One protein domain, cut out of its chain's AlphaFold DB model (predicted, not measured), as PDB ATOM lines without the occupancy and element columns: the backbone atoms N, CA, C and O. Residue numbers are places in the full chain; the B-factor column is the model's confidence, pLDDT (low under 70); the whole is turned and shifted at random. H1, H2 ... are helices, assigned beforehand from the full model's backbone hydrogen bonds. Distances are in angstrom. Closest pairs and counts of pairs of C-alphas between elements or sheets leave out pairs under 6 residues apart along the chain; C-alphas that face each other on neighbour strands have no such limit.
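AT A GLANCE: This is residues 5 to 180 of the 181 residues of an uncharacterized protein of Borrelia hermsii YOR (UniProt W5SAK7). You are looking at a long rod of helices: H4 and H6 run side by side along most of its length, and H7 and H8, nearly end to end, make a third line beside them. H2 and H3 pack on one side of this bundle, H2 crossing H4 and H3 reaching H6, with the small H1 before them; H5 makes the turn between H4 and H6 at one end. The printed part has 176 residues with eight named helices, H1 to H8 in chain order, and no named strand; the class is all helix. It is only just loose, close to compact, with a radius of gyration of the C-alphas of 19.3 A, and spans 63 by 30 by 29 A.

HOW THE PARTS SIT: Start at the longest helix, H6, residues 101 to 131. H8, residues 155 to 178, is the hub, touching four helices; it touches H6 at Phe 114 and Thr 163, closest C-alphas 5.6 A apart, at a shallow tilt of 24 degrees, opposite ways. H4, residues 57 to 86, touches H8 at Tyr 86 and Gln 171, closest C-alphas 5.8 A apart, the same way at a shallow 21 degrees. H7, residues 139 to 150, forms a hairpin with H6, closest C-alphas Glu 128 and Ile 149, 7.1 A apart; H7 and H8 touch only at the corner. H4, H6, H7 and H8 form a bundle, helices side by side. Look next at H2, residues 14 to 23: it touches residues 69 to 77 of H4 alone, about perpendicular at 87 degrees, with C-alphas 20 and 73 closest at 4.7 A. H3, residues 28 to 39, touches H6 at a steep tilt of 60 degrees, closest C-alphas Leu 34 and Ile 129, 6.3 A apart. H1, residues 9 to 12, and H4 are near each other. H5, residues 89 to 95, touches H8 at Leu 95 and Leu 178, closest C-alphas 6.6 A apart. Every O i to N i+4 pair is within hydrogen-bond range in H2, H3, H5, H6 and H8; H4 has 25 of 26 and H7 has 7 of 8, while H1 is too short for one.

IN THESE COORDINATES: Find C-alpha 101 at (279.799, 287.663, 445.073); from there H6 runs 45.3 A to C-alpha 131. H4 starts at (292.482, 250.560, 408.566) and covers 41.3 A. H8 covers 34.2 A and ends with C-alpha 178 at (289.573, 280.074, 449.503).

THE WHOLE: The C-alphas of Lys 99 and Gly 137 are farthest apart, 63.4 A. The printed part has no cut. The link from H3 to H4 is long, 17 residues. Confidence is under 70 at residues 42 to 55, 136 to 137, 149 and 151 to 153.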
ATOM      1  N   GLU A   5     289.526 245.513 427.371       88.88
ATOM      2  CA  GLU A   5     290.903 245.037 427.458       88.88
ATOM      3  C   GLU A   5     291.485 244.609 426.104       88.88
ATOM      4  O   GLU A   5     292.699 244.688 425.926       88.88
ATOM      5  N   GLU A   6     290.634 244.236 425.137       86.50
ATOM      6  CA  GLU A   6     291.052 243.948 423.761       86.50
ATOM      7  C   GLU A   6     291.682 245.192 423.113       86.50
ATOM      8  O   GLU A   6     292.654 245.075 422.376       86.50
ATOM      9  N   VAL A   7     291.207 246.397 423.452       87.88
ATOM     10  CA  VAL A   7     291.756 247.660 422.934       87.88
ATOM     11  C   VAL A   7     293.066 248.043 423.631       87.88
ATOM     12  O   VAL A   7     293.990 248.554 422.999       87.88
ATOM     13  N   SER A   8     293.154 247.854 424.950       89.50
ATOM     14  CA  SER A   8     294.357 248.149 425.736       89.50
ATOM     15  C   SER A   8     294.281 247.539 427.132       89.50
ATOM     16  O   SER A   8     293.259 247.648 427.809       89.50
ATOM     17  N   VAL A   9     295.418 247.048 427.638       89.88
ATOM     18  CA  VAL A   9     295.563 246.534 429.015       89.88
ATOM     19  C   VAL A   9     295.183 247.550 430.097       89.88
ATOM     20  O   VAL A   9     294.834 247.159 431.207       89.88
ATOM     21  N   LYS A  10     295.195 248.858 429.795       90.56
ATOM     22  CA  LYS A  10     294.732 249.895 430.732       90.56
ATOM     23  C   LYS A  10     293.273 249.686 431.138       90.56
ATOM     24  O   LYS A  10     292.916 249.958 432.281       90.56
ATOM     25  N   PHE A  11     292.445 249.159 430.236       92.56
ATOM     26  CA  PHE A  11     291.028 248.909 430.492       92.56
ATOM     27  C   PHE A  11     290.765 247.635 431.309       92.56
ATOM     28  O   PHE A  11     289.612 247.285 431.523       92.56
ATOM     29  N   LEU A  12     291.806 246.989 431.848       92.00
ATOM     30  CA  LEU A  12     291.659 246.060 432.974       92.00
ATOM     31  C   LEU A  12     291.362 246.793 434.294       92.00
ATOM     32  O   LEU A  12     290.902 246.169 435.245       92.00
ATOM     33  N   SER A  13     291.620 248.105 434.368       95.38
ATOM     34  CA  SER A  13     291.308 248.924 435.542       95.38
ATOM     35  C   SER A  13     289.790 249.065 435.728       95.38
ATOM     36  O   SER A  13     289.142 249.718 434.898       95.38
ATOM     37  N   PRO A  14     289.213 248.558 436.837       93.81
ATOM     38  CA  PRO A  14     287.780 248.677 437.092       93.81
ATOM     39  C   PRO A  14     287.313 250.133 437.161       93.81
ATOM     40  O   PRO A  14     286.215 250.446 436.715       93.81
ATOM     41  N   ALA A  15     288.162 251.036 437.663       93.94
ATOM     42  CA  ALA A  15     287.847 252.458 437.758       93.94
ATOM     43  C   ALA A  15     287.679 253.106 436.374       93.94
ATOM     44  O   ALA A  15     286.713 253.834 436.146       93.94
ATOM     45  N   LEU A  16     288.574 252.803 435.423       94.50
ATOM     46  CA  LEU A  16     288.464 253.338 434.060       94.50
ATOM     47  C   LEU A  16     287.216 252.789 433.355       94.50
ATOM     48  O   LEU A  16     286.466 253.545 432.741       94.50
ATOM     49  N   VAL A  17     286.953 251.487 433.490       95.38
ATOM     50  CA  VAL A  17     285.772 250.841 432.896       95.38
ATOM     51  C   VAL A  17     284.475 251.395 433.486       95.38
ATOM     52  O   VAL A  17     283.548 251.714 432.742       95.38
ATOM     53  N   GLN A  18     284.420 251.579 434.807       95.94
ATOM     54  CA  GLN A  18     283.261 252.173 435.464       95.94
ATOM     55  C   GLN A  18     283.018 253.602 434.970       95.94
ATOM     56  O   GLN A  18     281.881 253.948 434.663       95.94
ATOM     57  N   ASN A  19     284.067 254.412 434.810       96.69
ATOM     58  CA  ASN A  19     283.939 255.766 434.274       96.69
ATOM     59  C   ASN A  19     283.408 255.780 432.834       96.69
ATOM     60  O   ASN A  19     282.628 256.667 432.480       96.69
ATOM     61  N   ILE A  20     283.777 254.800 432.007       96.50
ATOM     62  CA  ILE A  20     283.220 254.646 430.654       96.50
ATOM     63  C   ILE A  20     281.717 254.361 430.736       96.50
ATOM     64  O   ILE A  20     280.931 255.054 430.091       96.50
ATOM     65  N   TYR A  21     281.297 253.398 431.561       96.50
ATOM     66  CA  TYR A  21     279.876 253.075 431.722       96.50
ATOM     67  C   TYR A  21     279.062 254.247 432.278       96.50
ATOM     68  O   TYR A  21     278.001 254.555 431.730       96.50
ATOM     69  N   SER A  22     279.581 254.942 433.290       96.31
ATOM     70  CA  SER A  22     278.961 256.144 433.854       96.31
ATOM     71  C   SER A  22     278.845 257.265 432.817       96.31
ATOM     72  O   SER A  22     277.815 257.932 432.748       96.31
ATOM     73  N   SER A  23     279.861 257.456 431.965       95.56
ATOM     74  CA  SER A  23     279.809 258.449 430.879       95.56
ATOM     75  C   SER A  23     278.697 258.145 429.897       95.56
ATOM     76  O   SER A  23     277.963 259.036 429.503       95.56
ATOM     77  N   LEU A  24     278.526 256.875 429.539       95.69
ATOM     78  CA  LEU A  24     277.456 256.441 428.646       95.69
ATOM     79  C   LEU A  24     276.082 256.398 429.341       95.69
ATOM     80  O   LEU A  24     275.108 255.971 428.724       95.69
ATOM     81  N   GLY A  25     275.985 256.823 430.606       95.31
ATOM     82  CA  GLY A  25     274.747 256.823 431.385       95.31
ATOM     83  C   GLY A  25     274.203 255.420 431.644       95.31
ATOM     84  O   GLY A  25     272.996 255.253 431.777       95.31
ATOM     85  N   HIS A  26     275.076 254.407 431.642       94.94
ATOM     86  CA  HIS A  26     274.690 252.995 431.681       94.94
ATOM     87  C   HIS A  26     273.697 252.588 430.575       94.94
ATOM     88  O   HIS A  26     272.971 251.604 430.722       94.94
ATOM     89  N   ASP A  27     273.680 253.308 429.446       96.44
ATOM     90  CA  ASP A  27     272.831 252.986 428.303       96.44
ATOM     91  C   ASP A  27     273.261 251.647 427.690       96.44
ATOM     92  O   ASP A  27     274.239 251.547 426.942       96.44
ATOM     93  N   VAL A  28     272.508 250.595 428.017       95.12
ATOM     94  CA  VAL A  28     272.786 249.214 427.605       95.12
ATOM     95  C   VAL A  28     272.856 249.084 426.084       95.12
ATOM     96  O   VAL A  28     273.660 248.303 425.573       95.12
ATOM     97  N   LYS A  29     272.052 249.854 425.340       95.62
ATOM     98  CA  LYS A  29     272.047 249.806 423.875       95.62
ATOM     99  C   LYS A  29     273.361 250.353 423.326       95.62
ATOM    100  O   LYS A  29     273.986 249.690 422.499       95.62
ATOM    101  N   VAL A  30     273.794 251.521 423.803       95.19
ATOM    102  CA  VAL A  30     275.062 252.134 423.378       95.19
ATOM    103  C   VAL A  30     276.249 251.268 423.799       95.19
ATOM    104  O   VAL A  30     277.114 250.980 422.976       95.19
ATOM    105  N   ILE A  31     276.266 250.792 425.047       95.38
ATOM    106  CA  ILE A  31     277.348 249.967 425.603       95.38
ATOM    107  C   ILE A  31     277.501 248.656 424.826       95.38
ATOM    108  O   ILE A  31     278.613 248.282 424.448       95.38
ATOM    109  N   ASN A  32     276.397 247.961 424.544       93.69
ATOM    110  CA  ASN A  32     276.444 246.723 423.771       93.69
ATOM    111  C   ASN A  32     276.905 246.973 422.336       93.69
ATOM    112  O   ASN A  32     277.669 246.177 421.792       93.69
ATOM    113  N   HIS A  33     276.465 248.070 421.717       92.50
ATOM    114  CA  HIS A  33     276.888 248.406 420.361       92.50
ATOM    115  C   HIS A  33     278.376 248.763 420.299       92.50
ATOM    116  O   HIS A  33     279.077 248.242 419.437       92.50
ATOM    117  N   LEU A  34     278.887 249.526 421.269       91.50
ATOM    118  CA  LEU A  34     280.322 249.784 421.430       91.50
ATOM    119  C   LEU A  34     281.119 248.484 421.599       91.50
ATOM    120  O   LEU A  34     282.144 248.300 420.948       91.50
ATOM    121  N   GLY A  35     280.622 247.547 422.413       90.50
ATOM    122  CA  GLY A  35     281.235 246.227 422.560       90.50
ATOM    123  C   GLY A  35     281.307 245.458 421.240       90.50
ATOM    124  O   GLY A  35     282.342 244.880 420.927       90.50
ATOM    125  N   ARG A  36     280.250 245.507 420.421       89.06
ATOM    126  CA  ARG A  36     280.244 244.877 419.092       89.06
ATOM    127  C   ARG A  36     281.235 245.533 418.130       89.06
ATOM    128  O   ARG A  36     281.844 244.810 417.348       89.06
ATOM    129  N   ILE A  37     281.395 246.861 418.176       86.56
ATOM    130  CA  ILE A  37     282.411 247.571 417.380       86.56
ATOM    131  C   ILE A  37     283.793 247.030 417.745       86.56
ATOM    132  O   ILE A  37     284.519 246.593 416.859       86.56
ATOM    133  N   ILE A  38     284.115 246.976 419.039       86.88
ATOM    134  CA  ILE A  38     285.418 246.507 419.531       86.88
ATOM    135  C   ILE A  38     285.672 245.050 419.136       86.88
ATOM    136  O   ILE A  38     286.696 244.757 418.528       86.88
ATOM    137  N   SER A  39     284.709 244.153 419.362       84.00
ATOM    138  CA  SER A  39     284.853 242.747 418.965       84.00
ATOM    139  C   SER A  39     284.983 242.562 417.449       84.00
ATOM    140  O   SER A  39     285.562 241.578 416.997       84.00
ATOM    141  N   SER A  40     284.467 243.496 416.641       80.69
ATOM    142  CA  SER A  40     284.600 243.445 415.179       80.69
ATOM    143  C   SER A  40     285.979 243.859 414.661       80.69
ATOM    144  O   SER A  40     286.267 243.637 413.486       80.69
ATOM    145  N   LEU A  41     286.841 244.423 415.516       75.25
ATOM    146  CA  LEU A  41     288.195 244.831 415.136       75.25
ATOM    147  C   LEU A  41     289.123 243.641 414.851       75.25
ATOM    148  O   LEU A  41     290.166 243.845 414.240       75.25
ATOM    149  N   ASN A  42     288.735 242.421 415.256       66.50
ATOM    150  CA  ASN A  42     289.460 241.165 415.031       66.50
ATOM    151  C   ASN A  42     290.977 241.292 415.281       66.50
ATOM    152  O   ASN A  42     291.806 241.022 414.413       66.50
ATOM    153  N   LEU A  43     291.339 241.742 416.486       61.66
ATOM    154  CA  LEU A  43     292.704 242.172 416.816       61.66
ATOM    155  C   LEU A  43     293.752 241.048 416.766       61.66
ATOM    156  O   LEU A  43     294.949 241.333 416.712       61.66
ATOM    157  N   SER A  44     293.305 239.792 416.717       53.88
ATOM    158  CA  SER A  44     294.110 238.594 416.456       53.88
ATOM    159  C   SER A  44     294.763 238.556 415.067       53.88
ATOM    160  O   SER A  44     295.719 237.809 414.885       53.88
ATOM    161  N   GLU A  45     294.284 239.348 414.102       48.94
ATOM    162  CA  GLU A  45     294.822 239.396 412.732       48.94
ATOM    163  C   GLU A  45     295.690 240.630 412.451       48.94
ATOM    164  O   GLU A  45     296.321 240.709 411.397       48.94
ATOM    165  N   THR A  46     295.759 241.593 413.378       50.31
ATOM    166  CA  THR A  46     296.491 242.846 413.152       50.31
ATOM    167  C   THR A  46     298.002 242.591 413.149       50.31
ATOM    168  O   THR A  46     298.557 242.219 414.189       50.31
ATOM    169  N   PRO A  47     298.720 242.820 412.031       46.47
ATOM    170  CA  PRO A  47     300.168 242.691 412.018       46.47
ATOM    171  C   PRO A  47     300.766 243.712 412.986       46.47
ATOM    172  O   PRO A  47     300.388 244.885 412.963       46.47
ATOM    173  N   GLN A  48     301.732 243.291 413.805       48.44
ATOM    174  CA  GLN A  48     302.596 244.204 414.556       48.44
ATOM    175  C   GLN A  48     303.477 244.979 413.562       48.44
ATOM    176  O   GLN A  48     304.650 244.664 413.360       48.44
ATOM    177  N   ALA A  49     302.898 245.954 412.862       47.41
ATOM    178  CA  ALA A  49     303.618 246.768 411.903       47.41
ATOM    179  C   ALA A  49     304.631 247.631 412.666       47.41
ATOM    180  O   ALA A  49     304.273 248.564 413.380       47.41
ATOM    181  N   LYS A  50     305.916 247.295 412.506       44.38
ATOM    182  CA  LYS A  50     307.068 248.044 413.033       44.38
ATOM    183  C   LYS A  50     307.286 249.395 412.336       44.38
ATOM    184  O   LYS A  50     308.230 250.095 412.682       44.38
ATOM    185  N   ASP A  51     306.434 249.756 411.378       43.66
ATOM    186  CA  ASP A  51     306.588 250.945 410.546       43.66
ATOM    187  C   ASP A  51     305.378 251.875 410.709       43.66
ATOM    188  O   ASP A  51     304.246 251.556 410.345       43.66
ATOM    189  N   THR A  52     305.611 253.044 411.299       48.62
ATOM    190  CA  THR A  52     304.584 254.031 411.673       48.62
ATOM    191  C   THR A  52     304.026 254.829 410.492       48.62
ATOM    192  O   THR A  52     303.129 255.646 410.686       48.62
ATOM    193  N   LYS A  53     304.525 254.612 409.268       48.22
ATOM    194  CA  LYS A  53     304.224 255.473 408.110       48.22
ATOM    195  C   LYS A  53     302.981 255.089 407.300       48.22
ATOM    196  O   LYS A  53     302.539 255.893 406.490       48.22
ATOM    197  N   SER A  54     302.375 253.924 407.535       54.41
ATOM    198  CA  SER A  54     301.049 253.591 406.992       54.41
ATOM    199  C   SER A  54     300.364 252.548 407.873       54.41
ATOM    200  O   SER A  54     300.508 251.341 407.677       54.41
ATOM    201  N   LYS A  55     299.644 253.004 408.906       67.44
ATOM    202  CA  LYS A  55     298.770 252.123 409.687       67.44
ATOM    203  C   LYS A  55     297.600 251.706 408.794       67.44
ATOM    204  O   LYS A  55     296.851 252.568 408.340       67.44
ATOM    205  N   GLY A  56     297.424 250.407 408.555       75.25
ATOM    206  CA  GLY A  56     296.237 249.896 407.863       75.25
ATOM    207  C   GLY A  56     294.937 250.239 408.618       75.25
ATOM    208  O   GLY A  56     294.995 250.567 409.809       75.25
ATOM    209  N   PRO A  57     293.757 250.139 407.978       77.06
ATOM    210  CA  PRO A  57     292.482 250.560 408.566       77.06
ATOM    211  C   PRO A  57     292.192 249.970 409.953       77.06
ATOM    212  O   PRO A  57     291.688 250.665 410.827       77.06
ATOM    213  N   GLN A  58     292.577 248.714 410.193       77.31
ATOM    214  CA  GLN A  58     292.412 248.046 411.490       77.31
ATOM    215  C   GLN A  58     293.234 248.694 412.615       77.31
ATOM    216  O   GLN A  58     292.718 248.914 413.707       77.31
ATOM    217  N   ALA A  59     294.494 249.050 412.351       78.62
ATOM    218  CA  ALA A  59     295.344 249.703 413.347       78.62
ATOM    219  C   ALA A  59     294.837 251.118 413.682       78.62
ATOM    220  O   ALA A  59     294.871 251.526 414.838       78.62
ATOM    221  N   GLN A  60     294.303 251.842 412.693       82.62
ATOM    222  CA  GLN A  60     293.676 253.148 412.931       82.62
ATOM    223  C   GLN A  60     292.367 253.024 413.720       82.62
ATOM    224  O   GLN A  60     292.103 253.823 414.616       82.62
ATOM    225  N   LEU A  61     291.557 252.003 413.429       81.25
ATOM    226  CA  LEU A  61     290.352 251.708 414.201       81.25
ATOM    227  C   LEU A  61     290.668 251.383 415.664       81.25
ATOM    228  O   LEU A  61     289.934 251.819 416.553       81.25
ATOM    229  N   LEU A  62     291.748 250.640 415.919       84.44
ATOM    230  CA  LEU A  62     292.222 250.354 417.270       84.44
ATOM    231  C   LEU A  62     292.607 251.645 418.009       84.44
ATOM    232  O   LEU A  62     292.129 251.866 419.121       84.44
ATOM    233  N   ASP A  63     293.398 252.520 417.378       85.12
ATOM    234  CA  ASP A  63     293.785 253.815 417.956       85.12
ATOM    235  C   ASP A  63     292.557 254.682 418.281       85.12
ATOM    236  O   ASP A  63     292.449 255.253 419.367       85.12
ATOM    237  N   ILE A  64     291.597 254.773 417.356       85.00
ATOM    238  CA  ILE A  64     290.384 255.568 417.569       85.00
ATOM    239  C   ILE A  64     289.526 254.963 418.677       85.00
ATOM    240  O   ILE A  64     289.033 255.696 419.532       85.00
ATOM    241  N   SER A  65     289.391 253.638 418.714       87.25
ATOM    242  CA  SER A  65     288.669 252.948 419.787       87.25
ATOM    243  C   SER A  65     289.311 253.228 421.143       87.25
ATOM    244  O   SER A  65     288.603 253.554 422.096       87.25
ATOM    245  N   TYR A  66     290.647 253.195 421.225       89.56
ATOM    246  CA  TYR A  66     291.376 253.592 422.429       89.56
ATOM    247  C   TYR A  66     291.052 255.034 422.823       89.56
ATOM    248  O   TYR A  66     290.718 255.288 423.979       89.56
ATOM    249  N   ASN A  67     291.097 255.967 421.870       88.56
ATOM    250  CA  ASN A  67     290.832 257.377 422.135       88.56
ATOM    251  C   ASN A  67     289.393 257.616 422.616       88.56
ATOM    252  O   ASN A  67     289.203 258.397 423.544       88.56
ATOM    253  N   ILE A  68     288.388 256.937 422.047       89.56
ATOM    254  CA  ILE A  68     286.987 257.035 422.497       89.56
ATOM    255  C   ILE A  68     286.860 256.549 423.942       89.56
ATOM    256  O   ILE A  68     286.319 257.260 424.790       89.56
ATOM    257  N   LEU A  69     287.376 255.351 424.241       92.75
ATOM    258  CA  LEU A  69     287.310 254.776 425.587       92.75
ATOM    259  C   LEU A  69     288.057 255.647 426.603       92.75
ATOM    260  O   LEU A  69     287.560 255.890 427.704       92.75
ATOM    261  N   PHE A  70     289.229 256.159 426.226       92.50
ATOM    262  CA  PHE A  70     290.003 257.064 427.062       92.50
ATOM    263  C   PHE A  70     289.251 258.372 427.315       92.50
ATOM    264  O   PHE A  70     289.117 258.771 428.466       92.50
ATOM    265  N   ALA A  71     288.697 259.005 426.278       91.50
ATOM    266  CA  ALA A  71     287.980 260.268 426.412       91.50
ATOM    267  C   ALA A  71     286.725 260.131 427.291       91.50
ATOM    268  O   ALA A  71     286.500 260.969 428.165       91.50
ATOM    269  N   LEU A  72     285.962 259.040 427.140       93.94
ATOM    270  CA  LEU A  72     284.843 258.708 428.029       93.94
ATOM    271  C   LEU A  72     285.321 258.518 429.477       93.94
ATOM    272  O   LEU A  72     284.797 259.132 430.401       93.94
ATOM    273  N   SER A  73     286.363 257.723 429.707       95.75
ATOM    274  CA  SER A  73     286.876 257.549 431.067       95.75
ATOM    275  C   SER A  73     287.351 258.874 431.682       95.75
ATOM    276  O   SER A  73     287.049 259.179 432.837       95.75
ATOM    277  N   SER A  74     288.099 259.671 430.919       94.19
ATOM    278  CA  SER A  74     288.675 260.936 431.370       94.19
ATOM    279  C   SER A  74     287.615 261.993 431.656       94.19
ATOM    280  O   SER A  74     287.730 262.680 432.665       94.19
ATOM    281  N   ILE A  75     286.572 262.121 430.828       93.44
ATOM    282  CA  ILE A  75     285.541 263.149 431.031       93.44
ATOM    283  C   ILE A  75     284.748 262.921 432.321       93.44
ATOM    284  O   ILE A  75     284.366 263.870 433.004       93.44
ATOM    285  N   THR A  76     284.516 261.660 432.685       95.44
ATOM    286  CA  THR A  76     283.879 261.334 433.963       95.44
ATOM    287  C   THR A  76     284.842 261.492 435.129       95.44
ATOM    288  O   THR A  76     284.430 262.007 436.161       95.44
ATOM    289  N   ASN A  77     286.125 261.167 434.959       95.94
ATOM    290  CA  ASN A  77     287.121 261.459 435.988       95.94
ATOM    291  C   ASN A  77     287.212 262.962 436.295       95.94
ATOM    292  O   ASN A  77     287.223 263.340 437.457       95.94
ATOM    293  N   LEU A  78     287.215 263.821 435.270       95.88
ATOM    294  CA  LEU A  78     287.208 265.278 435.452       95.88
ATOM    295  C   LEU A  78     285.965 265.748 436.210       95.88
ATOM    296  O   LEU A  78     286.072 266.597 437.087       95.88
ATOM    297  N   ALA A  79     284.794 265.187 435.897       95.94
ATOM    298  CA  ALA A  79     283.571 265.518 436.618       95.94
ATOM    299  C   ALA A  79     283.669 265.120 438.096       95.94
ATOM    300  O   ALA A  79     283.328 265.929 438.951       95.94
ATOM    301  N   ILE A  80     284.205 263.930 438.392       96.00
ATOM    302  CA  ILE A  80     284.464 263.475 439.763       96.00
ATOM    303  C   ILE A  80     285.424 264.431 440.480       96.00
ATOM    304  O   ILE A  80     285.157 264.794 441.617       96.00
ATOM    305  N   GLN A  81     286.503 264.876 439.834       96.06
ATOM    306  CA  GLN A  81     287.434 265.841 440.435       96.06
ATOM    307  C   GLN A  81     286.745 267.172 440.744       96.06
ATOM    308  O   GLN A  81     286.836 267.677 441.861       96.06
ATOM    309  N   VAL A  82     285.987 267.712 439.787       96.62
ATOM    310  CA  VAL A  82     285.236 268.958 439.982       96.62
ATOM    311  C   VAL A  82     284.266 268.838 441.157       96.62
ATOM    312  O   VAL A  82     284.253 269.720 442.012       96.62
ATOM    313  N   THR A  83     283.487 267.758 441.244       94.62
ATOM    314  CA  THR A  83     282.438 267.630 442.268       94.62
ATOM    315  C   THR A  83     282.951 267.154 443.621       94.62
ATOM    316  O   THR A  83     282.433 267.581 444.644       94.62
ATOM    317  N   ASN A  84     283.942 266.263 443.648       95.19
ATOM    318  CA  ASN A  84     284.345 265.567 444.872       95.19
ATOM    319  C   ASN A  84     285.668 266.073 445.447       95.19
ATOM    320  O   ASN A  84     285.953 265.784 446.603       95.19
ATOM    321  N   GLU A  85     286.482 266.787 444.665       94.44
ATOM    322  CA  GLU A  85     287.761 267.333 445.134       94.44
ATOM    323  C   GLU A  85     287.741 268.863 445.174       94.44
ATOM    324  O   GLU A  85     288.226 269.463 446.132       94.44
ATOM    325  N   TYR A  86     287.203 269.518 444.140       95.44
ATOM    326  CA  TYR A  86     287.238 270.982 444.043       95.44
ATOM    327  C   TYR A  86     286.030 271.630 444.717       95.44
ATOM    328  O   TYR A  86     286.176 272.665 445.358       95.44
ATOM    329  N   LEU A  87     284.855 271.017 444.604       95.62
ATOM    330  CA  LEU A  87     283.593 271.515 445.153       95.62
ATOM    331  C   LEU A  87     283.006 270.540 446.179       95.62
ATOM    332  O   LEU A  87     281.801 270.302 446.203       95.62
ATOM    333  N   ASP A  88     283.860 269.963 447.024       95.94
ATOM    334  CA  ASP A  88     283.397 269.111 448.114       95.94
ATOM    335  C   ASP A  88     282.615 269.913 449.175       95.94
ATOM    336  O   ASP A  88     282.642 271.146 449.222       95.94
ATOM    337  N   GLY A  89     281.872 269.213 450.036       95.06
ATOM    338  CA  GLY A  89     281.012 269.848 451.046       95.06
ATOM    339  C   GLY A  89     281.736 270.868 451.945       95.06
ATOM    340  O   GLY A  89     281.223 271.980 452.119       95.06
ATOM    341  N   PRO A  90     282.916 270.538 452.505       95.06
ATOM    342  CA  PRO A  90     283.725 271.489 453.263       95.06
ATOM    343  C   PRO A  90     284.111 272.734 452.457       95.06
ATOM    344  O   PRO A  90     283.820 273.845 452.899       95.06
ATOM    345  N   ARG A  91     284.675 272.579 451.250       95.00
ATOM    346  CA  ARG A  91     285.064 273.722 450.411       95.00
ATOM    347  C   ARG A  91     283.864 274.570 450.019       95.00
ATOM    348  O   ARG A  91     283.956 275.789 450.070       95.00
ATOM    349  N   LEU A  92     282.727 273.963 449.682       94.94
ATOM    350  CA  LEU A  92     281.484 274.692 449.404       94.94
ATOM    351  C   LEU A  92     281.014 275.510 450.613       94.94
ATOM    352  O   LEU A  92     280.564 276.643 450.449       94.94
ATOM    353  N   THR A  93     281.143 274.960 451.821       95.00
ATOM    354  CA  THR A  93     280.797 275.666 453.064       95.00
ATOM    355  C   THR A  93     281.677 276.897 453.266       95.00
ATOM    356  O   THR A  93     281.178 277.949 453.667       95.00
ATOM    357  N   ASP A  94     282.970 276.793 452.963       94.44
ATOM    358  CA  ASP A  94     283.896 277.920 453.049       94.44
ATOM    359  C   ASP A  94     283.642 278.948 451.938       94.44
ATOM    360  O   ASP A  94     283.521 280.141 452.220       94.44
ATOM    361  N   LEU A  95     283.434 278.505 450.695       94.19
ATOM    362  CA  LEU A  95     283.058 279.375 449.574       94.19
ATOM    363  C   LEU A  95     281.780 280.173 449.865       94.19
ATOM    364  O   LEU A  95     281.715 281.355 449.533       94.19
ATOM    365  N   ALA A  96     280.797 279.575 450.546       91.31
ATOM    366  CA  ALA A  96     279.561 280.252 450.941       91.31
ATOM    367  C   ALA A  96     279.779 281.414 451.930       91.31
ATOM    368  O   ALA A  96     278.914 282.279 452.065       91.31
ATOM    369  N   ARG A  97     280.927 281.461 452.618       92.12
ATOM    370  CA  ARG A  97     281.322 282.577 453.495       92.12
ATOM    371  C   ARG A  97     282.057 283.687 452.744       92.12
ATOM    372  O   ARG A  97     282.311 284.743 453.327       92.12
ATOM    373  N   SER A  98     282.407 283.472 451.473       90.81
ATOM    374  CA  SER A  98     283.124 284.461 450.673       90.81
ATOM    375  C   SER A  98     282.288 285.712 450.455       90.81
ATOM    376  O   SER A  98     281.112 285.660 450.103       90.81
ATOM    377  N   LYS A  99     282.928 286.871 450.629       90.50
ATOM    378  CA  LYS A  99     282.317 288.178 450.357       90.50
ATOM    379  C   LYS A  99     282.376 288.557 448.874       90.50
ATOM    380  O   LYS A  99     281.754 289.540 448.477       90.50
ATOM    381  N   SER A 100     283.116 287.807 448.054       91.38
ATOM    382  CA  SER A 100     283.285 288.108 446.630       91.38
ATOM    383  C   SER A 100     282.167 287.485 445.792       91.38
ATOM    384  O   SER A 100     282.351 286.459 445.138       91.38
ATOM    385  N   ILE A 101     280.992 288.123 445.810       91.94
ATOM    386  CA  ILE A 101     279.799 287.663 445.073       91.94
ATOM    387  C   ILE A 101     280.102 287.490 443.579       91.94
ATOM    388  O   ILE A 101     279.724 286.481 442.993       91.94
ATOM    389  N   GLN A 102     280.822 288.438 442.971       94.50
ATOM    390  CA  GLN A 102     281.152 288.386 441.545       94.50
ATOM    391  C   GLN A 102     281.974 287.137 441.190       94.50
ATOM    392  O   GLN A 102     281.626 286.415 440.260       94.50
ATOM    393  N   ASN A 103     283.006 286.825 441.979       93.88
ATOM    394  CA  ASN A 103     283.847 285.651 441.740       93.88
ATOM    395  C   ASN A 103     283.076 284.337 441.962       93.88
ATOM    396  O   ASN A 103     283.347 283.347 441.288       93.88
ATOM    397  N   LEU A 104     282.110 284.313 442.892       95.81
ATOM    398  CA  LEU A 104     281.222 283.161 443.088       95.81
ATOM    399  C   LEU A 104     280.287 282.950 441.889       95.81
ATOM    400  O   LEU A 104     280.084 281.812 441.470       95.81
ATOM    401  N   VAL A 105     279.753 284.030 441.309       96.38
ATOM    402  CA  VAL A 105     278.941 283.966 440.082       96.38
ATOM    403  C   VAL A 105     279.775 283.454 438.908       96.38
ATOM    404  O   VAL A 105     279.331 282.570 438.180       96.38
ATOM    405  N   GLU A 106     281.002 283.949 438.742       96.50
ATOM    406  CA  GLU A 106     281.917 283.481 437.695       96.50
ATOM    407  C   GLU A 106     282.289 282.002 437.863       96.50
ATOM    408  O   GLU A 106     282.257 281.245 436.892       96.50
ATOM    409  N   LEU A 107     282.566 281.562 439.096       97.06
ATOM    410  CA  LEU A 107     282.780 280.150 439.409       97.06
ATOM    411  C   LEU A 107     281.560 279.306 439.018       97.06
ATOM    412  O   LEU A 107     281.724 278.289 438.346       97.06
ATOM    413  N   ASN A 108     280.349 279.733 439.393       96.62
ATOM    414  CA  ASN A 108     279.127 279.018 439.030       96.62
ATOM    415  C   ASN A 108     278.960 278.921 437.506       96.62
ATOM    416  O   ASN A 108     278.708 277.836 436.988       96.62
ATOM    417  N   ASN A 109     279.194 280.014 436.775       97.62
ATOM    418  CA  ASN A 109     279.128 280.016 435.312       97.62
ATOM    419  C   ASN A 109     280.115 279.014 434.693       97.62
ATOM    420  O   ASN A 109     279.760 278.287 433.767       97.62
ATOM    421  N   HIS A 110     281.340 278.918 435.217       97.50
ATOM    422  CA  HIS A 110     282.310 277.927 434.744       97.50
ATOM    423  C   HIS A 110     281.879 276.485 435.020       97.50
ATOM    424  O   HIS A 110     282.122 275.614 434.183       97.50
ATOM    425  N   VAL A 111     281.233 276.227 436.160       97.19
ATOM    426  CA  VAL A 111     280.658 274.912 436.480       97.19
ATOM    427  C   VAL A 111     279.510 274.575 435.526       97.19
ATOM    428  O   VAL A 111     279.481 273.467 434.985       97.19
ATOM    429  N   ASP A 112     278.617 275.524 435.249       97.06
ATOM    430  CA  ASP A 112     277.509 275.333 434.310       97.06
ATOM    431  C   ASP A 112     278.016 275.041 432.889       97.06
ATOM    432  O   ASP A 112     277.600 274.062 432.264       97.06
ATOM    433  N   GLU A 113     278.982 275.820 432.396       96.12
ATOM    434  CA  GLU A 113     279.622 275.607 431.091       96.12
ATOM    435  C   GLU A 113     280.322 274.243 431.004       96.12
ATOM    436  O   GLU A 113     280.230 273.558 429.977       96.12
ATOM    437  N   PHE A 114     280.998 273.827 432.082       96.31
ATOM    438  CA  PHE A 114     281.628 272.512 432.189       96.31
ATOM    439  C   PHE A 114     280.583 271.397 432.055       96.31
ATOM    440  O   PHE A 114     280.746 270.488 431.235       96.31
ATOM    441  N   MET A 115     279.488 271.474 432.816       94.69
ATOM    442  CA  MET A 115     278.446 270.445 432.829       94.69
ATOM    443  C   MET A 115     277.700 270.366 431.494       94.69
ATOM    444  O   MET A 115     277.477 269.267 430.978       94.69
ATOM    445  N   GLN A 116     277.359 271.514 430.903       94.38
ATOM    446  CA  GLN A 116     276.669 271.584 429.615       94.38
ATOM    447  C   GLN A 116     277.534 271.031 428.479       94.38
ATOM    448  O   GLN A 116     277.078 270.166 427.726       94.38
ATOM    449  N   THR A 117     278.796 271.462 428.385       91.88
ATOM    450  CA  THR A 117     279.724 270.974 427.350       91.88
ATOM    451  C   THR A 117     279.955 269.473 427.501       91.88
ATOM    452  O   THR A 117     279.860 268.733 426.518       91.88
ATOM    453  N   ARG A 118     280.171 268.989 428.734       92.94
ATOM    454  CA  ARG A 118     280.309 267.554 429.018       92.94
ATOM    455  C   ARG A 118     279.099 266.760 428.527       92.94
ATOM    456  O   ARG A 118     279.276 265.721 427.892       92.94
ATOM    457  N   ALA A 119     277.885 267.218 428.825       92.12
ATOM    458  CA  ALA A 119     276.662 266.527 428.425       92.12
ATOM    459  C   ALA A 119     276.528 266.452 426.895       92.12
ATOM    460  O   ALA A 119     276.270 265.379 426.349       92.12
ATOM    461  N   GLN A 120     276.774 267.565 426.197       89.19
ATOM    462  CA  GLN A 120     276.738 267.620 424.734       89.19
ATOM    463  C   GLN A 120     277.789 266.702 424.097       89.19
ATOM    464  O   GLN A 120     277.484 265.973 423.154       89.19
ATOM    465  N   PHE A 121     279.012 266.707 424.627       88.19
ATOM    466  CA  PHE A 121     280.107 265.845 424.186       88.19
ATOM    467  C   PHE A 121     279.756 264.358 424.308       88.19
ATOM    468  O   PHE A 121     279.872 263.606 423.338       88.19
ATOM    469  N   ILE A 122     279.276 263.942 425.484       92.00
ATOM    470  CA  ILE A 122     278.865 262.558 425.747       92.00
ATOM    471  C   ILE A 122     277.749 262.136 424.789       92.00
ATOM    472  O   ILE A 122     277.808 261.053 424.205       92.00
ATOM    473  N   GLU A 123     276.743 262.988 424.600       91.44
ATOM    474  CA  GLU A 123     275.601 262.669 423.749       91.44
ATOM    475  C   GLU A 123     275.997 262.580 422.267       91.44
ATOM    476  O   GLU A 123     275.537 261.680 421.560       91.44
ATOM    477  N   LYS A 124     276.921 263.427 421.795       87.81
ATOM    478  CA  LYS A 124     277.514 263.287 420.455       87.81
ATOM    479  C   LYS A 124     278.223 261.936 420.305       87.81
ATOM    480  O   LYS A 124     277.927 261.215 419.356       87.81
ATOM    481  N   ILE A 125     279.072 261.536 421.258       88.88
ATOM    482  CA  ILE A 125     279.750 260.226 421.212       88.88
ATOM    483  C   ILE A 125     278.741 259.074 421.178       88.88
ATOM    484  O   ILE A 125     278.878 258.170 420.355       88.88
ATOM    485  N   LYS A 126     277.714 259.097 422.037       91.81
ATOM    486  CA  LYS A 126     276.673 258.056 422.066       91.81
ATOM    487  C   LYS A 126     275.977 257.917 420.712       91.81
ATOM    488  O   LYS A 126     275.836 256.804 420.204       91.81
ATOM    489  N   ASN A 127     275.569 259.039 420.120       89.25
ATOM    490  CA  ASN A 127     274.897 259.054 418.825       89.25
ATOM    491  C   ASN A 127     275.787 258.507 417.712       89.25
ATOM    492  O   ASN A 127     275.325 257.721 416.884       89.25
ATOM    493  N   GLU A 128     277.066 258.866 417.716       83.88
ATOM    494  CA  GLU A 128     277.993 258.394 416.697       83.88
ATOM    495  C   GLU A 128     278.356 256.914 416.864       83.88
ATOM    496  O   GLU A 128     278.360 256.187 415.871       83.88
ATOM    497  N   ILE A 129     278.522 256.413 418.097       88.31
ATOM    498  CA  ILE A 129     278.638 254.967 418.363       88.31
ATOM    499  C   ILE A 129     277.470 254.233 417.696       88.31
ATOM    500  O   ILE A 129     277.687 253.294 416.934       88.31
ATOM    501  N   LEU A 130     276.234 254.686 417.921       90.31
ATOM    502  CA  LEU A 130     275.036 254.052 417.362       90.31
ATOM    503  C   LEU A 130     274.943 254.136 415.828       90.31
ATOM    504  O   LEU A 130     274.273 253.299 415.220       90.31
ATOM    505  N   ARG A 131     275.598 255.115 415.191       87.00
ATOM    506  CA  ARG A 131     275.637 255.262 413.724       87.00
ATOM    507  C   ARG A 131     276.608 254.296 413.049       87.00
ATOM    508  O   ARG A 131     276.420 253.999 411.866       87.00
ATOM    509  N   VAL A 132     277.611 253.783 413.766       85.62
ATOM    510  CA  VAL A 132     278.587 252.838 413.206       85.62
ATOM    511  C   VAL A 132     277.878 251.561 412.755       85.62
ATOM    512  O   VAL A 132     277.335 250.797 413.557       85.62
ATOM    513  N   LYS A 133     277.908 251.303 411.446       84.75
ATOM    514  CA  LYS A 133     277.398 250.064 410.852       84.75
ATOM    515  C   LYS A 133     278.504 249.016 410.847       84.75
ATOM    516  O   LYS A 133     279.469 249.132 410.101       84.75
ATOM    517  N   ILE A 134     278.325 247.968 411.641       81.38
ATOM    518  CA  ILE A 134     279.276 246.857 411.727       81.38
ATOM    519  C   ILE A 134     278.998 245.886 410.577       81.38
ATOM    520  O   ILE A 134     277.933 245.267 410.526       81.38
ATOM    521  N   ARG A 135     279.946 245.759 409.643       76.38
ATOM    522  CA  ARG A 135     279.915 244.780 408.546       76.38
ATOM    523  C   ARG A 135     281.262 244.066 408.472       76.38
ATOM    524  O   ARG A 135     282.301 244.721 408.436       76.38
ATOM    525  N   ALA A 136     281.240 242.734 408.432       64.94
ATOM    526  CA  ALA A 136     282.454 241.928 408.312       64.94
ATOM    527  C   ALA A 136     283.255 242.340 407.062       64.94
ATOM    528  O   ALA A 136     282.673 242.563 405.999       64.94
ATOM    529  N   GLY A 137     284.572 242.507 407.208       61.06
ATOM    530  CA  GLY A 137     285.471 242.910 406.119       61.06
ATOM    531  C   GLY A 137     285.401 244.384 405.688       61.06
ATOM    532  O   GLY A 137     286.123 244.761 404.777       61.06
ATOM    533  N   HIS A 138     284.582 245.234 406.323       70.81
ATOM    534  CA  HIS A 138     284.407 246.647 405.939       70.81
ATOM    535  C   HIS A 138     284.980 247.609 406.994       70.81
ATOM    536  O   HIS A 138     284.294 248.516 407.476       70.81
ATOM    537  N   ALA A 139     286.245 247.402 407.371       72.62
ATOM    538  CA  ALA A 139     286.956 248.245 408.336       72.62
ATOM    539  C   ALA A 139     286.986 249.725 407.914       72.62
ATOM    540  O   ALA A 139     286.830 250.609 408.748       72.62
ATOM    541  N   GLU A 140     287.107 249.997 406.617       74.19
ATOM    542  CA  GLU A 140     287.180 251.350 406.053       74.19
ATOM    543  C   GLU A 140     285.905 252.166 406.300       74.19
ATOM    544  O   GLU A 140     285.983 253.324 406.698       74.19
ATOM    545  N   GLY A 141     284.723 251.557 406.160       76.19
ATOM    546  CA  GLY A 141     283.453 252.243 406.425       76.19
ATOM    547  C   GLY A 141     283.228 252.525 407.914       76.19
ATOM    548  O   GLY A 141     282.655 253.551 408.273       76.19
ATOM    549  N   MET A 142     283.708 251.642 408.798       79.06
ATOM    550  CA  MET A 142     283.724 251.920 410.239       79.06
ATOM    551  C   MET A 142     284.724 253.032 410.563       79.06
ATOM    552  O   MET A 142     284.428 253.905 411.376       79.06
ATOM    553  N   LEU A 143     285.882 253.019 409.900       76.69
ATOM    554  CA  LEU A 143     286.949 253.986 410.104       76.69
ATOM    555  C   LEU A 143     286.508 255.384 409.689       76.69
ATOM    556  O   LEU A 143     286.716 256.314 410.453       76.69
ATOM    557  N   GLU A 144     285.840 255.531 408.546       80.44
ATOM    558  CA  GLU A 144     285.326 256.821 408.080       80.44
ATOM    559  C   GLU A 144     284.365 257.451 409.102       80.44
ATOM    560  O   GLU A 144     284.469 258.637 409.415       80.44
ATOM    561  N   VAL A 145     283.442 256.655 409.657       78.88
ATOM    562  CA  VAL A 145     282.512 257.132 410.689       78.88
ATOM    563  C   VAL A 145     283.280 257.502 411.954       78.88
ATOM    564  O   VAL A 145     283.121 258.608 412.449       78.88
ATOM    565  N   LEU A 146     284.154 256.623 412.452       77.38
ATOM    566  CA  LEU A 146     284.888 256.848 413.698       77.38
ATOM    567  C   LEU A 146     285.936 257.978 413.602       77.38
ATOM    568  O   LEU A 146     286.167 258.690 414.578       77.38
ATOM    569  N   GLN A 147     286.542 258.208 412.437       79.62
ATOM    570  CA  GLN A 147     287.446 259.338 412.197       79.62
ATOM    571  C   GLN A 147     286.707 260.673 412.213       79.62
ATOM    572  O   GLN A 147     287.249 261.655 412.707       79.62
ATOM    573  N   LYS A 148     285.451 260.721 411.756       72.69
ATOM    574  CA  LYS A 148     284.615 261.922 411.912       72.69
ATOM    575  C   LYS A 148     284.312 262.237 413.385       72.69
ATOM    576  O   LYS A 148     283.953 263.369 413.691       72.69
ATOM    577  N   ILE A 149     284.490 261.270 414.293       68.56
ATOM    578  CA  ILE A 149     284.293 261.423 415.745       68.56
ATOM    579  C   ILE A 149     285.572 261.896 416.437       68.56
ATOM    580  O   ILE A 149     285.516 262.802 417.254       68.56
ATOM    581  N   MET A 150     286.710 261.255 416.152       72.75
ATOM    582  CA  MET A 150     287.969 261.452 416.895       72.75
ATOM    583  C   MET A 150     289.109 262.013 416.042       72.75
ATOM    584  O   MET A 150     290.272 261.958 416.442       72.75
ATOM    585  N   GLY A 151     288.795 262.526 414.856       69.19
ATOM    586  CA  GLY A 151     289.749 263.255 414.035       69.19
ATOM    587  C   GLY A 151     290.257 264.510 414.757       69.19
ATOM    588  O   GLY A 151     289.559 265.053 415.627       69.19
ATOM    589  N   PRO A 152     291.467 264.984 414.413       64.19
ATOM    590  CA  PRO A 152     291.950 266.269 414.899       64.19
ATOM    591  C   PRO A 152     290.940 267.367 414.536       64.19
ATOM    592  O   PRO A 152     290.354 267.329 413.457       64.19
ATOM    593  N   GLU A 153     290.711 268.303 415.459       67.81
ATOM    594  CA  GLU A 153     289.797 269.451 415.284       67.81
ATOM    595  C   GLU A 153     288.307 269.104 415.116       67.81
ATOM    596  O   GLU A 153     287.494 269.962 414.782       67.81
ATOM    597  N   THR A 154     287.907 267.864 415.406       79.00
ATOM    598  CA  THR A 154     286.483 267.526 415.511       79.00
ATOM    599  C   THR A 154     285.841 268.219 416.713       79.00
ATOM    600  O   THR A 154     286.470 268.393 417.760       79.00
ATOM    601  N   ASP A 155     284.544 268.529 416.605       77.31
ATOM    602  CA  ASP A 155     283.715 269.060 417.700       77.31
ATOM    603  C   ASP A 155     283.905 268.308 419.023       77.31
ATOM    604  O   ASP A 155     283.822 268.888 420.101       77.31
ATOM    605  N   ILE A 156     284.118 266.995 418.940       80.19
ATOM    606  CA  ILE A 156     284.266 266.101 420.085       80.19
ATOM    607  C   ILE A 156     285.628 266.309 420.750       80.19
ATOM    608  O   ILE A 156     285.682 266.499 421.963       80.19
ATOM    609  N   VAL A 157     286.720 266.342 419.980       82.25
ATOM    610  CA  VAL A 157     288.059 266.633 420.517       82.25
ATOM    611  C   VAL A 157     288.112 268.046 421.104       82.25
ATOM    612  O   VAL A 157     288.612 268.226 422.213       82.25
ATOM    613  N   LEU A 158     287.531 269.032 420.417       85.38
ATOM    614  CA  LEU A 158     287.455 270.409 420.910       85.38
ATOM    615  C   LEU A 158     286.646 270.509 422.208       85.38
ATOM    616  O   LEU A 158     287.095 271.142 423.163       85.38
ATOM    617  N   ALA A 159     285.491 269.842 422.289       85.25
ATOM    618  CA  ALA A 159     284.681 269.814 423.504       85.25
ATOM    619  C   ALA A 159     285.391 269.098 424.666       85.25
ATOM    620  O   ALA A 159     285.284 269.526 425.818       85.25
ATOM    621  N   PHE A 160     286.151 268.035 424.385       88.62
ATOM    622  CA  PHE A 160     286.958 267.345 425.390       88.62
ATOM    623  C   PHE A 160     288.050 268.251 425.968       88.62
ATOM    624  O   PHE A 160     288.163 268.374 427.190       88.62
ATOM    625  N   GLU A 161     288.819 268.925 425.108       90.12
ATOM    626  CA  GLU A 161     289.861 269.859 425.546       90.12
ATOM    627  C   GLU A 161     289.276 271.079 426.267       90.12
ATOM    628  O   GLU A 161     289.778 271.462 427.323       90.12
ATOM    629  N   PHE A 162     288.157 271.628 425.787       89.94
ATOM    630  CA  PHE A 162     287.434 272.684 426.495       89.94
ATOM    631  C   PHE A 162     287.022 272.241 427.903       89.94
ATOM    632  O   PHE A 162     287.210 272.973 428.874       89.94
ATOM    633  N   THR A 163     286.509 271.016 428.048       92.00
ATOM    634  CA  THR A 163     286.073 270.506 429.353       92.00
ATOM    635  C   THR A 163     287.252 270.333 430.319       92.00
ATOM    636  O   THR A 163     287.136 270.673 431.498       92.00
ATOM    637  N   LYS A 164     288.419 269.884 429.832       93.88
ATOM    638  CA  LYS A 164     289.664 269.868 430.624       93.88
ATOM    639  C   LYS A 164     290.070 271.267 431.079       93.88
ATOM    640  O   LYS A 164     290.380 271.461 432.252       93.88
ATOM    641  N   GLN A 165     290.060 272.234 430.162       95.31
ATOM    642  CA  GLN A 165     290.408 273.621 430.472       95.31
ATOM    643  C   GLN A 165     289.463 274.201 431.527       95.31
ATOM    644  O   GLN A 165     289.922 274.815 432.487       95.31
ATOM    645  N   LYS A 166     288.154 273.948 431.410       95.06
ATOM    646  CA  LYS A 166     287.173 274.395 432.406       95.06
ATOM    647  C   LYS A 166     287.385 273.760 433.773       95.06
ATOM    648  O   LYS A 166     287.331 274.485 434.758       95.06
ATOM    649  N   ALA A 167     287.704 272.467 433.854       96.50
ATOM    650  CA  ALA A 167     288.044 271.836 435.133       96.50
ATOM    651  C   ALA A 167     289.240 272.524 435.818       96.50
ATOM    652  O   ALA A 167     289.188 272.797 437.017       96.50
ATOM    653  N   ALA A 168     290.283 272.868 435.055       96.75
ATOM    654  CA  ALA A 168     291.448 273.585 435.578       96.75
ATOM    655  C   ALA A 168     291.106 275.017 436.031       96.75
ATOM    656  O   ALA A 168     291.569 275.462 437.082       96.75
ATOM    657  N   ILE A 169     290.265 275.731 435.274       97.38
ATOM    658  CA  ILE A 169     289.775 277.064 435.656       97.38
ATOM    659  C   ILE A 169     288.968 276.982 436.956       97.38
ATOM    660  O   ILE A 169     289.239 277.747 437.873       97.38
ATOM    661  N   ILE A 170     288.041 276.025 437.074       97.75
ATOM    662  CA  ILE A 170     287.250 275.804 438.295       97.75
ATOM    663  C   ILE A 170     288.174 275.574 439.494       97.75
ATOM    664  O   ILE A 170     288.011 276.225 440.522       97.75
ATOM    665  N   GLN A 171     289.177 274.703 439.354       97.50
ATOM    666  CA  GLN A 171     290.154 274.450 440.412       97.50
ATOM    667  C   GLN A 171     290.870 275.736 440.851       97.50
ATOM    668  O   GLN A 171     290.992 276.009 442.045       97.50
ATOM    669  N   CYS A 172     291.340 276.531 439.885       96.62
ATOM    670  CA  CYS A 172     292.019 277.797 440.140       96.62
ATOM    671  C   CYS A 172     291.095 278.790 440.859       96.62
ATOM    672  O   CYS A 172     291.467 279.332 441.898       96.62
ATOM    673  N   SER A 173     289.872 278.973 440.357       95.75
ATOM    674  CA  SER A 173     288.874 279.877 440.932       95.75
ATOM    675  C   SER A 173     288.510 279.496 442.363       95.75
ATOM    676  O   SER A 173     288.480 280.369 443.228       95.75
ATOM    677  N   VAL A 174     288.305 278.204 442.644       96.19
ATOM    678  CA  VAL A 174     288.074 277.713 444.010       96.19
ATOM    679  C   VAL A 174     289.257 278.058 444.909       96.19
ATOM    680  O   VAL A 174     289.071 278.668 445.956       96.19
ATOM    681  N   ASN A 175     290.479 277.706 444.510       95.06
ATOM    682  CA  ASN A 175     291.654 277.929 445.351       95.06
ATOM    683  C   ASN A 175     291.904 279.424 445.619       95.06
ATOM    684  O   ASN A 175     292.266 279.788 446.734       95.06
ATOM    685  N   ASN A 176     291.667 280.288 444.628       93.62
ATOM    686  CA  ASN A 176     291.789 281.739 444.781       93.62
ATOM    687  C   ASN A 176     290.715 282.323 445.704       93.62
ATOM    688  O   ASN A 176     290.990 283.247 446.460       93.62
ATOM    689  N   LEU A 177     289.488 281.804 445.644       92.94
ATOM    690  CA  LEU A 177     288.414 282.227 446.539       92.94
ATOM    691  C   LEU A 177     288.668 281.784 447.979       92.94
ATOM    692  O   LEU A 177     288.352 282.533 448.894       92.94
ATOM    693  N   LEU A 178     289.251 280.599 448.177       91.88
ATOM    694  CA  LEU A 178     289.573 280.074 449.503       91.88
ATOM    695  C   LEU A 178     290.802 280.744 450.136       91.88
ATOM    696  O   LEU A 178     290.886 280.804 451.355       91.88
ATOM    697  N   SER A 179     291.745 281.261 449.343       90.00
ATOM    698  CA  SER A 179     292.952 281.918 449.875       90.00
ATOM    699  C   SER A 179     292.704 283.313 450.457       90.00
ATOM    700  O   SER A 179     293.588 283.863 451.112       90.00
ATOM    701  N   VAL A 180     291.523 283.889 450.210       82.38
ATOM    702  CA  VAL A 180     291.128 285.237 450.652       82.38
ATOM    703  C   VAL A 180     290.034 285.232 451.729       82.38
ATOM    704  O   VAL A 180     289.516 286.300 452.069       82.38
TER     705      VAL A 180